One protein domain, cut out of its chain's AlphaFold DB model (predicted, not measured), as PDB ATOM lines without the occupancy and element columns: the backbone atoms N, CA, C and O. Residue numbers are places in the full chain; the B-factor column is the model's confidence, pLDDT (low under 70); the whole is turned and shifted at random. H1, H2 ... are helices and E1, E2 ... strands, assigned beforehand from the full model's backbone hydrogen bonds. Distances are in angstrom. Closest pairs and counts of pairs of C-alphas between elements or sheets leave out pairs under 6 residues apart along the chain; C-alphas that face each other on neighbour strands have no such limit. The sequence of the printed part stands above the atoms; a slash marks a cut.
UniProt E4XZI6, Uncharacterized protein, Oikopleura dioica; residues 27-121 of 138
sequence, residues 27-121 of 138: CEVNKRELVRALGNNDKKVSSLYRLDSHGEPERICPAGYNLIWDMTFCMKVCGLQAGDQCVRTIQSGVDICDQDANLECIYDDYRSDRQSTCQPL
ATOM      1  N   CYS A  27     202.098 165.639 151.590       81.44
ATOM      2  CA  CYS A  27     202.785 165.296 152.829       81.44
ATOM      3  C   CYS A  27     204.316 165.319 152.720       81.44
ATOM      4  O   CYS A  27     204.980 165.948 153.539       81.44
ATOM      5  N   GLU A  28     204.886 164.706 151.681       85.88
ATOM      6  CA  GLU A  28     206.338 164.696 151.456       85.88
ATOM      7  C   GLU A  28     206.901 166.098 151.197       85.88
ATOM      8  O   GLU A  28     208.006 166.430 151.634       85.88
ATOM      9  N   VAL A  29     206.142 166.931 150.478       87.44
ATOM     10  CA  VAL A  29     206.516 168.328 150.219       87.44
ATOM     11  C   VAL A  29     206.546 169.111 151.530       87.44
ATOM     12  O   VAL A  29     207.583 169.672 151.880       87.44
ATOM     13  N   ASN A  30     205.454 169.057 152.291       84.75
ATOM     14  CA  ASN A  30     205.307 169.760 153.563       84.75
ATOM     15  C   ASN A  30     206.376 169.359 154.583       84.75
ATOM     16  O   ASN A  30     207.036 170.214 155.172       84.75
ATOM     17  N   LYS A  31     206.599 168.052 154.746       88.19
ATOM     18  CA  LYS A  31     207.630 167.513 155.633       88.19
ATOM     19  C   LYS A  31     209.010 168.048 155.267       88.19
ATOM     20  O   LYS A  31     209.729 168.548 156.128       88.19
ATOM     21  N   ARG A  32     209.387 167.982 153.985       89.81
ATOM     22  CA  ARG A  32     210.687 168.480 153.516       89.81
ATOM     23  C   ARG A  32     210.850 169.977 153.779       89.81
ATOM     24  O   ARG A  32     211.934 170.394 154.184       89.81
ATOM     25  N   GLU A  33     209.823 170.775 153.504       90.88
ATOM     26  CA  GLU A  33     209.858 172.221 153.736       90.88
ATOM     27  C   GLU A  33     210.058 172.541 155.216       90.88
ATOM     28  O   GLU A  33     210.925 173.351 155.551       90.88
ATOM     29  N   LEU A  34     209.343 171.843 156.101       90.31
ATOM     30  CA  LEU A  34     209.458 172.046 157.540       90.31
ATOM     31  C   LEU A  34     210.838 171.643 158.070       90.31
ATOM     32  O   LEU A  34     211.474 172.415 158.783       90.31
ATOM     33  N   VAL A  35     211.341 170.471 157.669       92.94
ATOM     34  CA  VAL A  35     212.682 169.996 158.047       92.94
ATOM     35  C   VAL A  35     213.756 170.971 157.559       92.94
ATOM     36  O   VAL A  35     214.677 171.301 158.304       92.94
ATOM     37  N   ARG A  36     213.629 171.489 156.330       94.44
ATOM     38  CA  ARG A  36     214.546 172.507 155.796       94.44
ATOM     39  C   ARG A  36     214.483 173.801 156.608       94.44
ATOM     40  O   ARG A  36     215.530 174.373 156.897       94.44
ATOM     41  N   ALA A  37     213.290 174.274 156.962       93.19
ATOM     42  CA  ALA A  37     213.122 175.490 157.755       93.19
ATOM     43  C   ALA A  37     213.708 175.343 159.170       93.19
ATOM     44  O   ALA A  37     214.398 176.247 159.643       93.19
ATOM     45  N   LEU A  38     213.514 174.182 159.803       93.31
ATOM     46  CA  LEU A  38     214.122 173.841 161.091       93.31
ATOM     47  C   LEU A  38     215.652 173.772 160.995       93.31
ATOM     48  O   LEU A  38     216.336 174.387 161.808       93.31
ATOM     49  N   GLY A  39     216.196 173.119 159.964       93.06
ATOM     50  CA  GLY A  39     217.644 173.064 159.723       93.06
ATOM     51  C   GLY A  39     218.277 174.436 159.455       93.06
ATOM     52  O   GLY A  39     219.428 174.670 159.813       93.06
ATOM     53  N   ASN A  40     217.508 175.369 158.887       95.56
ATOM     54  CA  ASN A  40     217.924 176.757 158.675       95.56
ATOM     55  C   ASN A  40     217.704 177.661 159.904       95.56
ATOM     56  O   ASN A  40     217.991 178.854 159.823       95.56
ATOM     57  N   ASN A  41     217.214 177.124 161.028       91.25
ATOM     58  CA  ASN A  41     216.876 177.876 162.240       91.25
ATOM     59  C   ASN A  41     215.898 179.038 161.986       91.25
ATOM     60  O   ASN A  41     216.051 180.129 162.545       91.25
ATOM     61  N   ASP A  42     214.881 178.825 161.145       95.56
ATOM     62  CA  ASP A  42     213.798 179.796 160.994       95.56
ATOM     63  C   ASP A  42     213.122 180.010 162.356       95.56
ATOM     64  O   ASP A  42     212.563 179.078 162.937       95.56
ATOM     65  N   LYS A  43     213.180 181.236 162.890       93.12
ATOM     66  CA  LYS A  43     212.687 181.559 164.239       93.12
ATOM     67  C   LYS A  43     211.199 181.270 164.410       93.12
ATOM     68  O   LYS A  43     210.784 180.832 165.477       93.12
ATOM     69  N   LYS A  44     210.392 181.517 163.374       92.19
ATOM     70  CA  LYS A  44     208.945 181.301 163.442       92.19
ATOM     71  C   LYS A  44     208.653 179.806 163.483       92.19
ATOM     72  O   LYS A  44     207.887 179.365 164.332       92.19
ATOM     73  N   VAL A  45     209.302 179.029 162.619       91.88
ATOM     74  CA  VAL A  45     209.090 177.574 162.558       91.88
ATOM     75  C   VAL A  45     209.663 176.875 163.792       91.88
ATOM     76  O   VAL A  45     208.955 176.109 164.430       91.88
ATOM     77  N   SER A  46     210.897 177.187 164.188       93.19
ATOM     78  CA  SER A  46     211.562 176.576 165.353       93.19
ATOM     79  C   SER A  46     210.900 176.900 166.695       93.19
ATOM     80  O   SER A  46     211.041 176.133 167.641       93.19
ATOM     81  N   SER A  47     210.144 178.000 166.791       93.88
ATOM     82  CA  SER A  47     209.335 178.295 167.985       93.88
ATOM     83  C   SER A  47     208.079 177.427 168.112       93.88
ATOM     84  O   SER A  47     207.510 177.327 169.194       93.88
ATOM     85  N   LEU A  48     207.640 176.812 167.010       93.06
ATOM     86  CA  LEU A  48     206.374 176.087 166.918       93.06
ATOM     87  C   LEU A  48     206.558 174.589 166.669       93.06
ATOM     88  O   LEU A  48     205.645 173.818 166.950       93.06
ATOM     89  N   TYR A  49     207.705 174.186 166.130       94.25
ATOM     90  CA  TYR A  49     207.982 172.829 165.684       94.25
ATOM     91  C   TYR A  49     209.388 172.397 166.085       94.25
ATOM     92  O   TYR A  49     210.298 173.213 166.227       94.25
ATOM     93  N   ARG A  50     209.573 171.086 166.197       94.56
ATOM     94  CA  ARG A  50     210.866 170.430 166.405       94.56
ATOM     95  C   ARG A  50     210.924 169.127 165.612       94.56
ATOM     96  O   ARG A  50     209.915 168.698 165.065       94.56
ATOM     97  N   LEU A  51     212.100 168.511 165.559       93.56
ATOM     98  CA  LEU A  51     212.243 167.144 165.065       93.56
ATOM     99  C   LEU A  51     212.153 166.168 166.240       93.56
ATOM    100  O   LEU A  51     212.746 166.418 167.292       93.56
ATOM    101  N   ASP A  52     211.419 165.077 166.056       93.50
ATOM    102  CA  ASP A  52     211.361 163.966 166.998       93.50
ATOM    103  C   ASP A  52     212.632 163.091 166.917       93.50
ATOM    104  O   ASP A  52     213.575 163.370 166.170       93.50
ATOM    105  N   SER A  53     212.676 162.003 167.691       93.44
ATOM    106  CA  SER A  53     213.815 161.073 167.700       93.44
ATOM    107  C   SER A  53     214.066 160.365 166.363       93.44
ATOM    108  O   SER A  53     215.152 159.824 166.160       93.44
ATOM    109  N   HIS A  54     213.081 160.341 165.468       91.69
ATOM    110  CA  HIS A  54     213.165 159.740 164.138       91.69
ATOM    111  C   HIS A  54     213.483 160.780 163.053       91.69
ATOM    112  O   HIS A  54     213.612 160.424 161.883       91.69
ATOM    113  N   GLY A  55     213.646 162.056 163.425       89.25
ATOM    114  CA  GLY A  55     213.857 163.150 162.481       89.25
ATOM    115  C   GLY A  55     212.570 163.619 161.798       89.25
ATOM    116  O   GLY A  55     212.642 164.328 160.791       89.25
ATOM    117  N   GLU A  56     211.406 163.238 162.321       90.25
ATOM    118  CA  GLU A  56     210.105 163.670 161.823       90.25
ATOM    119  C   GLU A  56     209.695 164.991 162.486       90.25
ATOM    120  O   GLU A  56     209.887 165.162 163.690       90.25
ATOM    121  N   PRO A  57     209.129 165.948 161.736       91.75
ATOM    122  CA  PRO A  57     208.631 167.179 162.327       91.75
ATOM    123  C   PRO A  57     207.404 166.930 163.216       91.75
ATOM    124  O   PRO A  57     206.464 166.239 162.827       91.75
ATOM    125  N   GLU A  58     207.379 167.568 164.381       94.06
ATOM    126  CA  GLU A  58     206.232 167.601 165.290       94.06
ATOM    127  C   GLU A  58     206.063 168.990 165.916       94.06
ATOM    128  O   GLU A  58     207.029 169.748 166.068       94.06
ATOM    129  N   ARG A  59     204.825 169.341 166.273       94.62
ATOM    130  CA  ARG A  59     204.516 170.567 167.021       94.62
ATOM    131  C   ARG A  59     205.136 170.547 168.418       94.62
ATOM    132  O   ARG A  59     205.260 169.510 169.061       94.62
ATOM    133  N   ILE A  60     205.474 171.730 168.917       94.94
ATOM    134  CA  ILE A  60     205.800 171.940 170.328       94.94
ATOM    135  C   ILE A  60     204.496 172.290 171.047       94.94
ATOM    136  O   ILE A  60     203.966 173.384 170.861       94.94
ATOM    137  N   CYS A  61     203.982 171.360 171.850       94.44
ATOM    138  CA  CYS A  61     202.704 171.539 172.534       94.44
ATOM    139  C   CYS A  61     202.858 172.111 173.949       94.44
ATOM    140  O   CYS A  61     203.844 171.804 174.629       94.44
ATOM    141  N   PRO A  62     201.893 172.930 174.415       93.06
ATOM    142  CA  PRO A  62     201.841 173.369 175.804       93.06
ATOM    143  C   PRO A  62     201.713 172.187 176.773       93.06
ATOM    144  O   PRO A  62     201.302 171.086 176.402       93.06
ATOM    145  N   ALA A  63     202.036 172.418 178.045       93.00
ATOM    146  CA  ALA A  63     201.882 171.395 179.074       93.00
ATOM    147  C   ALA A  63     200.418 170.925 179.169       93.00
ATOM    148  O   ALA A  63     199.506 171.744 179.242       93.00
ATOM    149  N   GLY A  64     200.210 169.605 179.179       90.19
ATOM    150  CA  GLY A  64     198.882 168.983 179.238       90.19
ATOM    151  C   GLY A  64     198.236 168.695 177.878       90.19
ATOM    152  O   GLY A  64     197.198 168.043 177.845       90.19
ATOM    153  N   TYR A  65     198.840 169.129 176.770       94.69
ATOM    154  CA  TYR A  65     198.356 168.840 175.418       94.69
ATOM    155  C   TYR A  65     199.051 167.607 174.839       94.69
ATOM    156  O   TYR A  65     200.262 167.432 175.000       94.69
ATOM    157  N   ASN A  66     198.287 166.780 174.127       93.94
ATOM    158  CA  ASN A  66     198.798 165.593 173.449       93.94
ATOM    159  C   ASN A  66     199.211 165.911 172.010       93.94
ATOM    160  O   ASN A  66     198.693 166.836 171.386       93.94
ATOM    161  N   LEU A  67     200.137 165.119 171.473       93.94
ATOM    162  CA  LEU A  67     200.479 165.144 170.054       93.94
ATOM    163  C   LEU A  67     199.568 164.184 169.286       93.94
ATOM    164  O   LEU A  67     199.544 162.995 169.594       93.94
ATOM    165  N   ILE A  68     198.883 164.687 168.262       92.25
ATOM    166  CA  ILE A  68     197.915 163.943 167.447       92.25
ATOM    167  C   ILE A  68     198.313 164.018 165.982       92.25
ATOM    168  O   ILE A  68     198.864 165.016 165.523       92.25
ATOM    169  N   TRP A  69     198.054 162.952 165.233       88.94
ATOM    170  CA  TRP A  69     198.394 162.878 163.821       88.94
ATOM    171  C   TRP A  69     197.406 163.654 162.934       88.94
ATOM    172  O   TRP A  69     196.245 163.270 162.800       88.94
ATOM    173  N   ASP A  70     197.877 164.714 162.273       87.62
ATOM    174  CA  ASP A  70     197.128 165.406 161.219       87.62
ATOM    175  C   ASP A  70     197.335 164.682 159.882       87.62
ATOM    176  O   ASP A  70     198.398 164.766 159.261       87.62
ATOM    177  N   MET A  71     196.293 164.004 159.400       80.56
ATOM    178  CA  MET A  71     196.298 163.291 158.116       80.56
ATOM    179  C   MET A  71     196.486 164.211 156.898       80.56
ATOM    180  O   MET A  71     196.935 163.754 155.848       80.56
ATOM    181  N   THR A  72     196.160 165.501 157.012       78.88
ATOM    182  CA  THR A  72     196.285 166.485 155.925       78.88
ATOM    183  C   THR A  72     197.732 166.928 155.743       78.88
ATOM    184  O   THR A  72     198.190 167.142 154.614       78.88
ATOM    185  N   PHE A  73     198.442 167.112 156.858       77.38
ATOM    186  CA  PHE A  73     199.827 167.583 156.875       77.38
ATOM    187  C   PHE A  73     200.846 166.451 157.067       77.38
ATOM    188  O   PHE A  73     202.036 166.669 156.847       77.38
ATOM    189  N   CYS A  74     200.368 165.243 157.387       83.94
ATOM    190  CA  CYS A  74     201.146 164.054 157.725       83.94
ATOM    191  C   CYS A  74     202.229 164.341 158.766       83.94
ATOM    192  O   CYS A  74     203.404 164.028 158.565       83.94
ATOM    193  N   MET A  75     201.833 164.976 159.863       88.25
ATOM    194  CA  MET A  75     202.706 165.184 161.009       88.25
ATOM    195  C   MET A  75     201.906 165.306 162.294       88.25
ATOM    196  O   MET A  75     200.679 165.405 162.274       88.25
ATOM    197  N   LYS A  76     202.615 165.312 163.420       91.75
ATOM    198  CA  LYS A  76     201.991 165.469 164.727       91.75
ATOM    199  C   LYS A  76     201.760 166.943 165.056       91.75
ATOM    200  O   LYS A  76     202.707 167.733 165.058       91.75
ATOM    201  N   VAL A  77     200.516 167.288 165.364       93.44
ATOM    202  CA  VAL A  77     200.067 168.608 165.830       93.44
ATOM    203  C   VAL A  77     199.536 168.523 167.259       93.44
ATOM    204  O   VAL A  77     199.417 167.425 167.801       93.44
ATOM    205  N   CYS A  78     199.230 169.654 167.894       95.00
ATOM    206  CA  CYS A  78     198.660 169.622 169.238       95.00
ATOM    207  C   CYS A  78     197.167 169.292 169.196       95.00
ATOM    208  O   CYS A  78     196.420 169.868 168.406       95.00
ATOM    209  N   GLY A  79     196.753 168.374 170.066       95.31
ATOM    210  CA  GLY A  79     195.363 168.035 170.324       95.31
ATOM    211  C   GLY A  79     194.709 169.049 171.247       95.31
ATOM    212  O   GLY A  79     195.030 169.086 172.432       95.31
ATOM    213  N   LEU A  80     193.814 169.868 170.705       95.50
ATOM    214  CA  LEU A  80     193.058 170.869 171.449       95.50
ATOM    215  C   LEU A  80     192.069 170.199 172.410       95.50
ATOM    216  O   LEU A  80     191.413 169.214 172.058       95.50
ATOM    217  N   GLN A  81     191.949 170.760 173.612       95.62
ATOM    218  CA  GLN A  81     191.099 170.243 174.681       95.62
ATOM    219  C   GLN A  81     189.677 170.811 174.596       95.62
ATOM    220  O   GLN A  81     189.389 171.739 173.842       95.62
ATOM    221  N   ALA A  82     188.757 170.263 175.392       93.88
ATOM    222  CA  ALA A  82     187.379 170.740 175.428       93.88
ATOM    223  C   ALA A  82     187.312 172.223 175.841       93.88
ATOM    224  O   ALA A  82     187.870 172.622 176.860       93.88
ATOM    225  N   GLY A  83     186.592 173.025 175.059       92.12
ATOM    226  CA  GLY A  83     186.461 174.470 175.248       92.12
ATOM    227  C   GLY A  83     187.536 175.309 174.555       92.12
ATOM    228  O   GLY A  83     187.331 176.515 174.409       92.12
ATOM    229  N   ASP A  84     188.628 174.707 174.070       94.44
ATOM    230  CA  ASP A  84     189.630 175.432 173.289       94.44
ATOM    231  C   ASP A  84     189.041 175.925 171.969       94.44
ATOM    232  O   ASP A  84     188.205 175.267 171.344       94.44
ATOM    233  N   GLN A  85     189.508 177.094 171.531       92.88
ATOM    234  CA  GLN A  85     189.140 177.640 170.232       92.88
ATOM    235  C   GLN A  85     189.730 176.785 169.119       92.88
ATOM    236  O   GLN A  85     190.917 176.466 169.124       92.88
ATOM    237  N   CYS A  86     188.903 176.474 168.134       91.94
ATOM    238  CA  CYS A  86     189.293 175.666 166.992       91.94
ATOM    239  C   CYS A  86     188.895 176.353 165.689       91.94
ATOM    240  O   CYS A  86     188.076 177.273 165.657       91.94
ATOM    241  N   VAL A  87     189.480 175.900 164.585       87.81
ATOM    242  CA  VAL A  87     189.218 176.463 163.264       87.81
ATOM    243  C   VAL A  87     188.746 175.343 162.342       87.81
ATOM    244  O   VAL A  87     189.469 174.378 162.114       87.81
ATOM    245  N   ARG A  88     187.551 175.488 161.751       77.25
ATOM    246  CA  ARG A  88     187.035 174.585 160.703       77.25
ATOM    247  C   ARG A  88     187.707 174.859 159.358       77.25
ATOM    248  O   ARG A  88     187.060 175.198 158.370       77.25
ATOM    249  N   THR A  89     189.027 174.763 159.311       71.19
ATOM    250  CA  THR A  89     189.770 174.884 158.058       71.19
ATOM    251  C   THR A  89     190.559 173.623 157.797       71.19
ATOM    252  O   THR A  89     191.117 173.037 158.713       71.19
ATOM    253  N   ILE A  90     190.705 173.285 156.520       67.81
ATOM    254  CA  ILE A  90     191.649 172.268 156.040       67.81
ATOM    255  C   ILE A  90     193.064 172.888 155.942       67.81
ATOM    256  O   ILE A  90     193.869 172.530 155.079       67.81
ATOM    257  N   GLN A  91     193.354 173.912 156.757       74.50
ATOM    258  CA  GLN A  91     194.669 174.533 156.767       74.50
ATOM    259  C   GLN A  91     195.655 173.581 157.422       74.50
ATOM    260  O   GLN A  91     195.475 173.091 158.530       74.50
ATOM    261  N   SER A  92     196.710 173.330 156.673       70.56
ATOM    262  CA  SER A  92     197.792 172.441 157.034       70.56
ATOM    263  C   SER A  92     198.565 172.941 158.262       70.56
ATOM    264  O   SER A  92     198.991 174.096 158.280       70.56
ATOM    265  N   GLY A  93     198.781 172.065 159.251       75.94
ATOM    266  CA  GLY A  93     199.599 172.365 160.436       75.94
ATOM    267  C   GLY A  93     198.903 173.216 161.505       75.94
ATOM    268  O   GLY A  93     199.567 173.763 162.388       75.94
ATOM    269  N   VAL A  94     197.579 173.357 161.423       87.25
ATOM    270  CA  VAL A  94     196.764 173.941 162.495       87.25
ATOM    271  C   VAL A  94     196.503 172.868 163.552       87.25
ATOM    272  O   VAL A  94     196.370 171.691 163.228       87.25
ATOM    273  N   ASP A  95     196.459 173.273 164.819       92.00
ATOM    274  CA  ASP A  95     196.123 172.366 165.917       92.00
ATOM    275  C   ASP A  95     194.655 171.924 165.785       92.00
ATOM    276  O   ASP A  95     193.787 172.714 165.400       92.00
ATOM    277  N   ILE A  96     194.376 170.652 166.064       92.44
ATOM    278  CA  ILE A  96     193.062 170.031 165.832       92.44
ATOM    279  C   ILE A  96     192.468 169.550 167.150       92.44
ATOM    280  O   ILE A  96     193.210 169.223 168.069       92.44
ATOM    281  N   CYS A  97     191.140 169.496 167.254       93.19
ATOM    282  CA  CYS A  97     190.478 168.929 168.431       93.19
ATOM    283  C   CYS A  97     190.924 167.489 168.675       93.19
ATOM    284  O   CYS A  97     191.089 166.725 167.720       93.19
ATOM    285  N   ASP A  98     191.122 167.144 169.948       92.44
ATOM    286  CA  ASP A  98     191.579 165.818 170.338       92.44
ATOM    287  C   ASP A  98     190.534 164.746 170.000       92.44
ATOM    288  O   ASP A  98     189.511 164.595 170.674       92.44
ATOM    289  N   GLN A  99     190.799 164.015 168.914       86.81
ATOM    290  CA  GLN A  99     189.929 162.951 168.424       86.81
ATOM    291  C   GLN A  99     189.944 161.735 169.352       86.81
ATOM    292  O   GLN A  99     188.913 161.079 169.484       86.81
ATOM    293  N   ASP A 100     191.057 161.471 170.043       87.44
ATOM    294  CA  ASP A 100     191.151 160.374 171.011       87.44
ATOM    295  C   ASP A 100     190.286 160.671 172.249       87.44
ATOM    296  O   ASP A 100     189.747 159.761 172.882       87.44
ATOM    297  N   ALA A 101     190.079 161.955 172.557       87.75
ATOM    298  CA  ALA A 101     189.127 162.432 173.558       87.75
ATOM    299  C   ALA A 101     187.684 162.605 173.028       87.75
ATOM    300  O   ALA A 101     186.833 163.143 173.741       87.75
ATOM    301  N   ASN A 102     187.382 162.144 171.807       90.25
ATOM    302  CA  ASN A 102     186.089 162.302 171.126       90.25
ATOM    303  C   ASN A 102     185.617 163.764 171.020       90.25
ATOM    304  O   ASN A 102     184.433 164.058 171.220       90.25
ATOM    305  N   LEU A 103     186.531 164.693 170.729       92.56
ATOM    306  CA  LEU A 103     186.208 166.105 170.537       92.56
ATOM    307  C   LEU A 103     186.099 166.464 169.052       92.56
ATOM    308  O   LEU A 103     186.939 166.084 168.239       92.56
ATOM    309  N   GLU A 104     185.106 167.282 168.709       91.94
ATOM    310  CA  GLU A 104     184.957 167.872 167.379       91.94
ATOM    311  C   GLU A 104     184.927 169.401 167.464       91.94
ATOM    312  O   GLU A 104     184.472 169.986 168.447       91.94
ATOM    313  N   CYS A 105     185.415 170.063 166.413       91.44
ATOM    314  CA  CYS A 105     185.310 171.507 166.288       91.44
ATOM    315  C   CYS A 105     183.874 171.914 165.927       91.44
ATOM    316  O   CYS A 105     183.458 171.836 164.761       91.44
ATOM    317  N   ILE A 106     183.122 172.366 166.928       91.00
ATOM    318  CA  ILE A 106     181.729 172.787 166.790       91.00
ATOM    319  C   ILE A 106     181.659 174.298 166.587       91.00
ATOM    320  O   ILE A 106     182.326 175.077 167.271       91.00
ATOM    321  N   TYR A 107     180.829 174.703 165.632       87.56
ATOM    322  CA  TYR A 107     180.530 176.091 165.309       87.56
ATOM    323  C   TYR A 107     179.018 176.310 165.393       87.56
ATOM    324  O   TYR A 107     178.244 175.411 165.063       87.56
ATOM    325  N   ASP A 108     178.607 177.489 165.853       82.44
ATOM    326  CA  ASP A 108     177.201 177.876 165.950       82.44
ATOM    327  C   ASP A 108     176.775 178.546 164.636       82.44
ATOM    328  O   ASP A 108     177.001 179.738 164.427       82.44
ATOM    329  N   ASP A 109     176.158 177.769 163.739       79.19
ATOM    330  CA  ASP A 109     175.715 178.249 162.422       79.19
ATOM    331  C   ASP A 109     174.706 179.412 162.510       79.19
ATOM    332  O   ASP A 109     174.562 180.184 161.559       79.19
ATOM    333  N   TYR A 110     174.030 179.577 163.651       79.56
ATOM    334  CA  TYR A 110     173.048 180.638 163.874       79.56
ATOM    335  C   TYR A 110     173.654 181.897 164.503       79.56
ATOM    336  O   TYR A 110     173.028 182.960 164.471       79.56
ATOM    337  N   ARG A 111     174.861 181.802 165.076       78.62
ATOM    338  CA  ARG A 111     175.545 182.887 165.791       78.62
ATOM    339  C   ARG A 111     176.999 182.996 165.355       78.62
ATOM    340  O   ARG A 111     177.915 182.550 166.043       78.62
ATOM    341  N   SER A 112     177.206 183.675 164.230       77.25
ATOM    342  CA  SER A 112     178.539 183.929 163.674       77.25
ATOM    343  C   SER A 112     179.425 184.850 164.517       77.25
ATOM    344  O   SER A 112     180.618 184.963 164.248       77.25
ATOM    345  N   ASP A 113     178.872 185.483 165.558       80.19
ATOM    346  CA  ASP A 113     179.626 186.207 166.584       80.19
ATOM    347  C   ASP A 113     180.405 185.270 167.521       80.19
ATOM    348  O   ASP A 113     181.299 185.720 168.242       80.19
ATOM    349  N   ARG A 114     180.085 183.971 167.527       80.81
ATOM    350  CA  ARG A 114     180.708 182.990 168.413       80.81
ATOM    351  C   ARG A 114     181.849 182.260 167.723       80.81
ATOM    352  O   ARG A 114     181.731 181.772 166.603       80.81
ATOM    353  N   GLN A 115     182.965 182.161 168.435       86.31
ATOM    354  CA  GLN A 115     184.116 181.385 167.995       86.31
ATOM    355  C   GLN A 115     183.826 179.889 168.127       86.31
ATOM    356  O   GLN A 115     183.193 179.454 169.092       86.31
ATOM    357  N   SER A 116     184.306 179.110 167.161       91.69
ATOM    358  CA  SER A 116     184.210 177.654 167.206       91.69
ATOM    359  C   SER A 116     185.054 177.100 168.347       91.69
ATOM    360  O   SER A 116     186.153 177.596 168.612       91.69
ATOM    361  N   THR A 117     184.559 176.055 169.002       93.75
ATOM    362  CA  THR A 117     185.249 175.416 170.131       93.75
ATOM    363  C   THR A 117     185.256 173.903 169.996       93.75
ATOM    364  O   THR A 117     184.357 173.325 169.381       93.75
ATOM    365  N   CYS A 118     186.266 173.254 170.569       93.94
ATOM    366  CA  CYS A 118     186.293 171.802 170.677       93.94
ATOM    367  C   CYS A 118     185.265 171.346 171.715       93.94
ATOM    368  O   CYS A 118     185.327 171.750 172.878       93.94
ATOM    369  N   GLN A 119     184.314 170.513 171.306       93.75
ATOM    370  CA  GLN A 119     183.251 170.010 172.176       93.75
ATOM    371  C   GLN A 119     183.131 168.491 172.052       93.75
ATOM    372  O   GLN A 119     183.430 167.951 170.985       93.75
ATOM    373  N   PRO A 120     182.694 167.793 173.117       91.69
ATOM    374  CA  PRO A 120     182.429 166.364 173.051       91.69
ATOM    375  C   PRO A 120     181.410 166.036 171.968       91.69
ATOM    376  O   PRO A 120     180.367 166.688 171.865       91.69
ATOM    377  N   LEU A 121     181.692 164.987 171.200       84.19
ATOM    378  CA  LEU A 121     180.749 164.442 170.243       84.19
ATOM    379  C   LEU A 121     179.581 163.802 171.007       84.19
ATOM    380  O   LEU A 121     179.665 162.673 171.487       84.19
TER     381      LEU A 121
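Overview. This is residues 27 to 121 of the 138 residues of an uncharacterized protein of Oikopleura dioica (UniProt E4XZI6). Three small two-stranded hairpins follow one another in a row along an elongated model: E1 and E2 at one end, with helix H1 packed on them and the short H2 beside H1, then E3 and E4 in the middle, then E5 and E6 toward the other end, where the tip of their link, residues 109 to 114, sticks out. A long stretch with no named element, residues 81 to 102, loops between the middle hairpin and the last one and is tied to E4 by a short parallel pairing. The printed part has 95 residues with two named helices and six named strands, in the order H1, H2, E1, E2, E3, E4, E5, E6, and each of the three two-stranded sheets is antiparallel. The class is mixed, helices and strands, with under half of the residues, 42 of 95, in named elements. The whole is only just compact, close to loose, with a radius of gyration of the C-alphas of 14.5 A and spans of 45 by 23 by 22 A.

Arrangement. E3, residues 66 to 70, and E4, residues 75 to 80, form a hairpin of antiparallel neighbours, with 126 degrees between their directions. N 68 and O 77 are 2.8 A apart, and N 79 and O 66 are also 2.8 A apart, both within hydrogen-bond range. Residues 79 to 80 of E4 also pair with residues 96 to 97, parallel. E2, residues 57 to 59, has 8 pairs of C-alphas within 8 A of E4, the closest being those of Glu 58 and Lys 76, 4.8 A apart. E2 forms a hairpin with E1, residues 49 to 51, antiparallel at 142 degrees, and N 50 and O 58 are within hydrogen-bond range at 2.9 A. H1, residues 27 to 39, has its closest C-alphas to E2 at Val 35 and Pro 57, 6.5 A apart, and to E1 at Leu 38 and Arg 50, 7.1 A apart. With residues 34 to 38 alone H1 touches H2, residues 43 to 46, the closest C-alphas being those of Leu 38 and Ser 46, 5.7 A apart. Every O i to N i+4 pair in H1 is within hydrogen-bond range; H2 is too short for such a pair, and its one O i to N i+3 pair is not within range. E5, residues 103 to 106, and E6, residues 117 to 120, form the third hairpin, antiparallel at 134 degrees, with N 104 and O 119 within hydrogen-bond range at 2.9 A. The closest C-alphas of E4 and E6 are those of Leu 80 and Cys 118, 6.9 A apart. E4 and E5 are apart, but only just, with a closest C-alpha distance of 8.4 A. Among the other pairs that are apart are H1 and E5, E1 and E3, and E3 and E6.

Along the chain. E4 is the longest strand, 15.3 A from C-alpha 75 to C-alpha 80 at (193.058, 170.869, 171.449), and E3 measures 12.3 A. H1, 13 residues and 18.1 A long, begins at C-alpha 27 at (202.785, 165.296, 152.829), and H2 is 5.2 A long. E1 and E2 are each 7.1 A long. E5 measures 8.9 A, and E6 measures 9.9 A and ends at C-alpha 120 at (182.429, 166.364, 173.051).

Size, cuts and confidence. The two C-alphas farthest apart are those of Gly 39 and Tyr 110, 45.4 A. The printed part, residues 27 to 121, has no cut. The link from E4 to E5, with 22 residues, is long. Residues 109 to 114 stand free. The mean pLDDT of the printed part is 89.1, and one residue, Ile 90, is under 70.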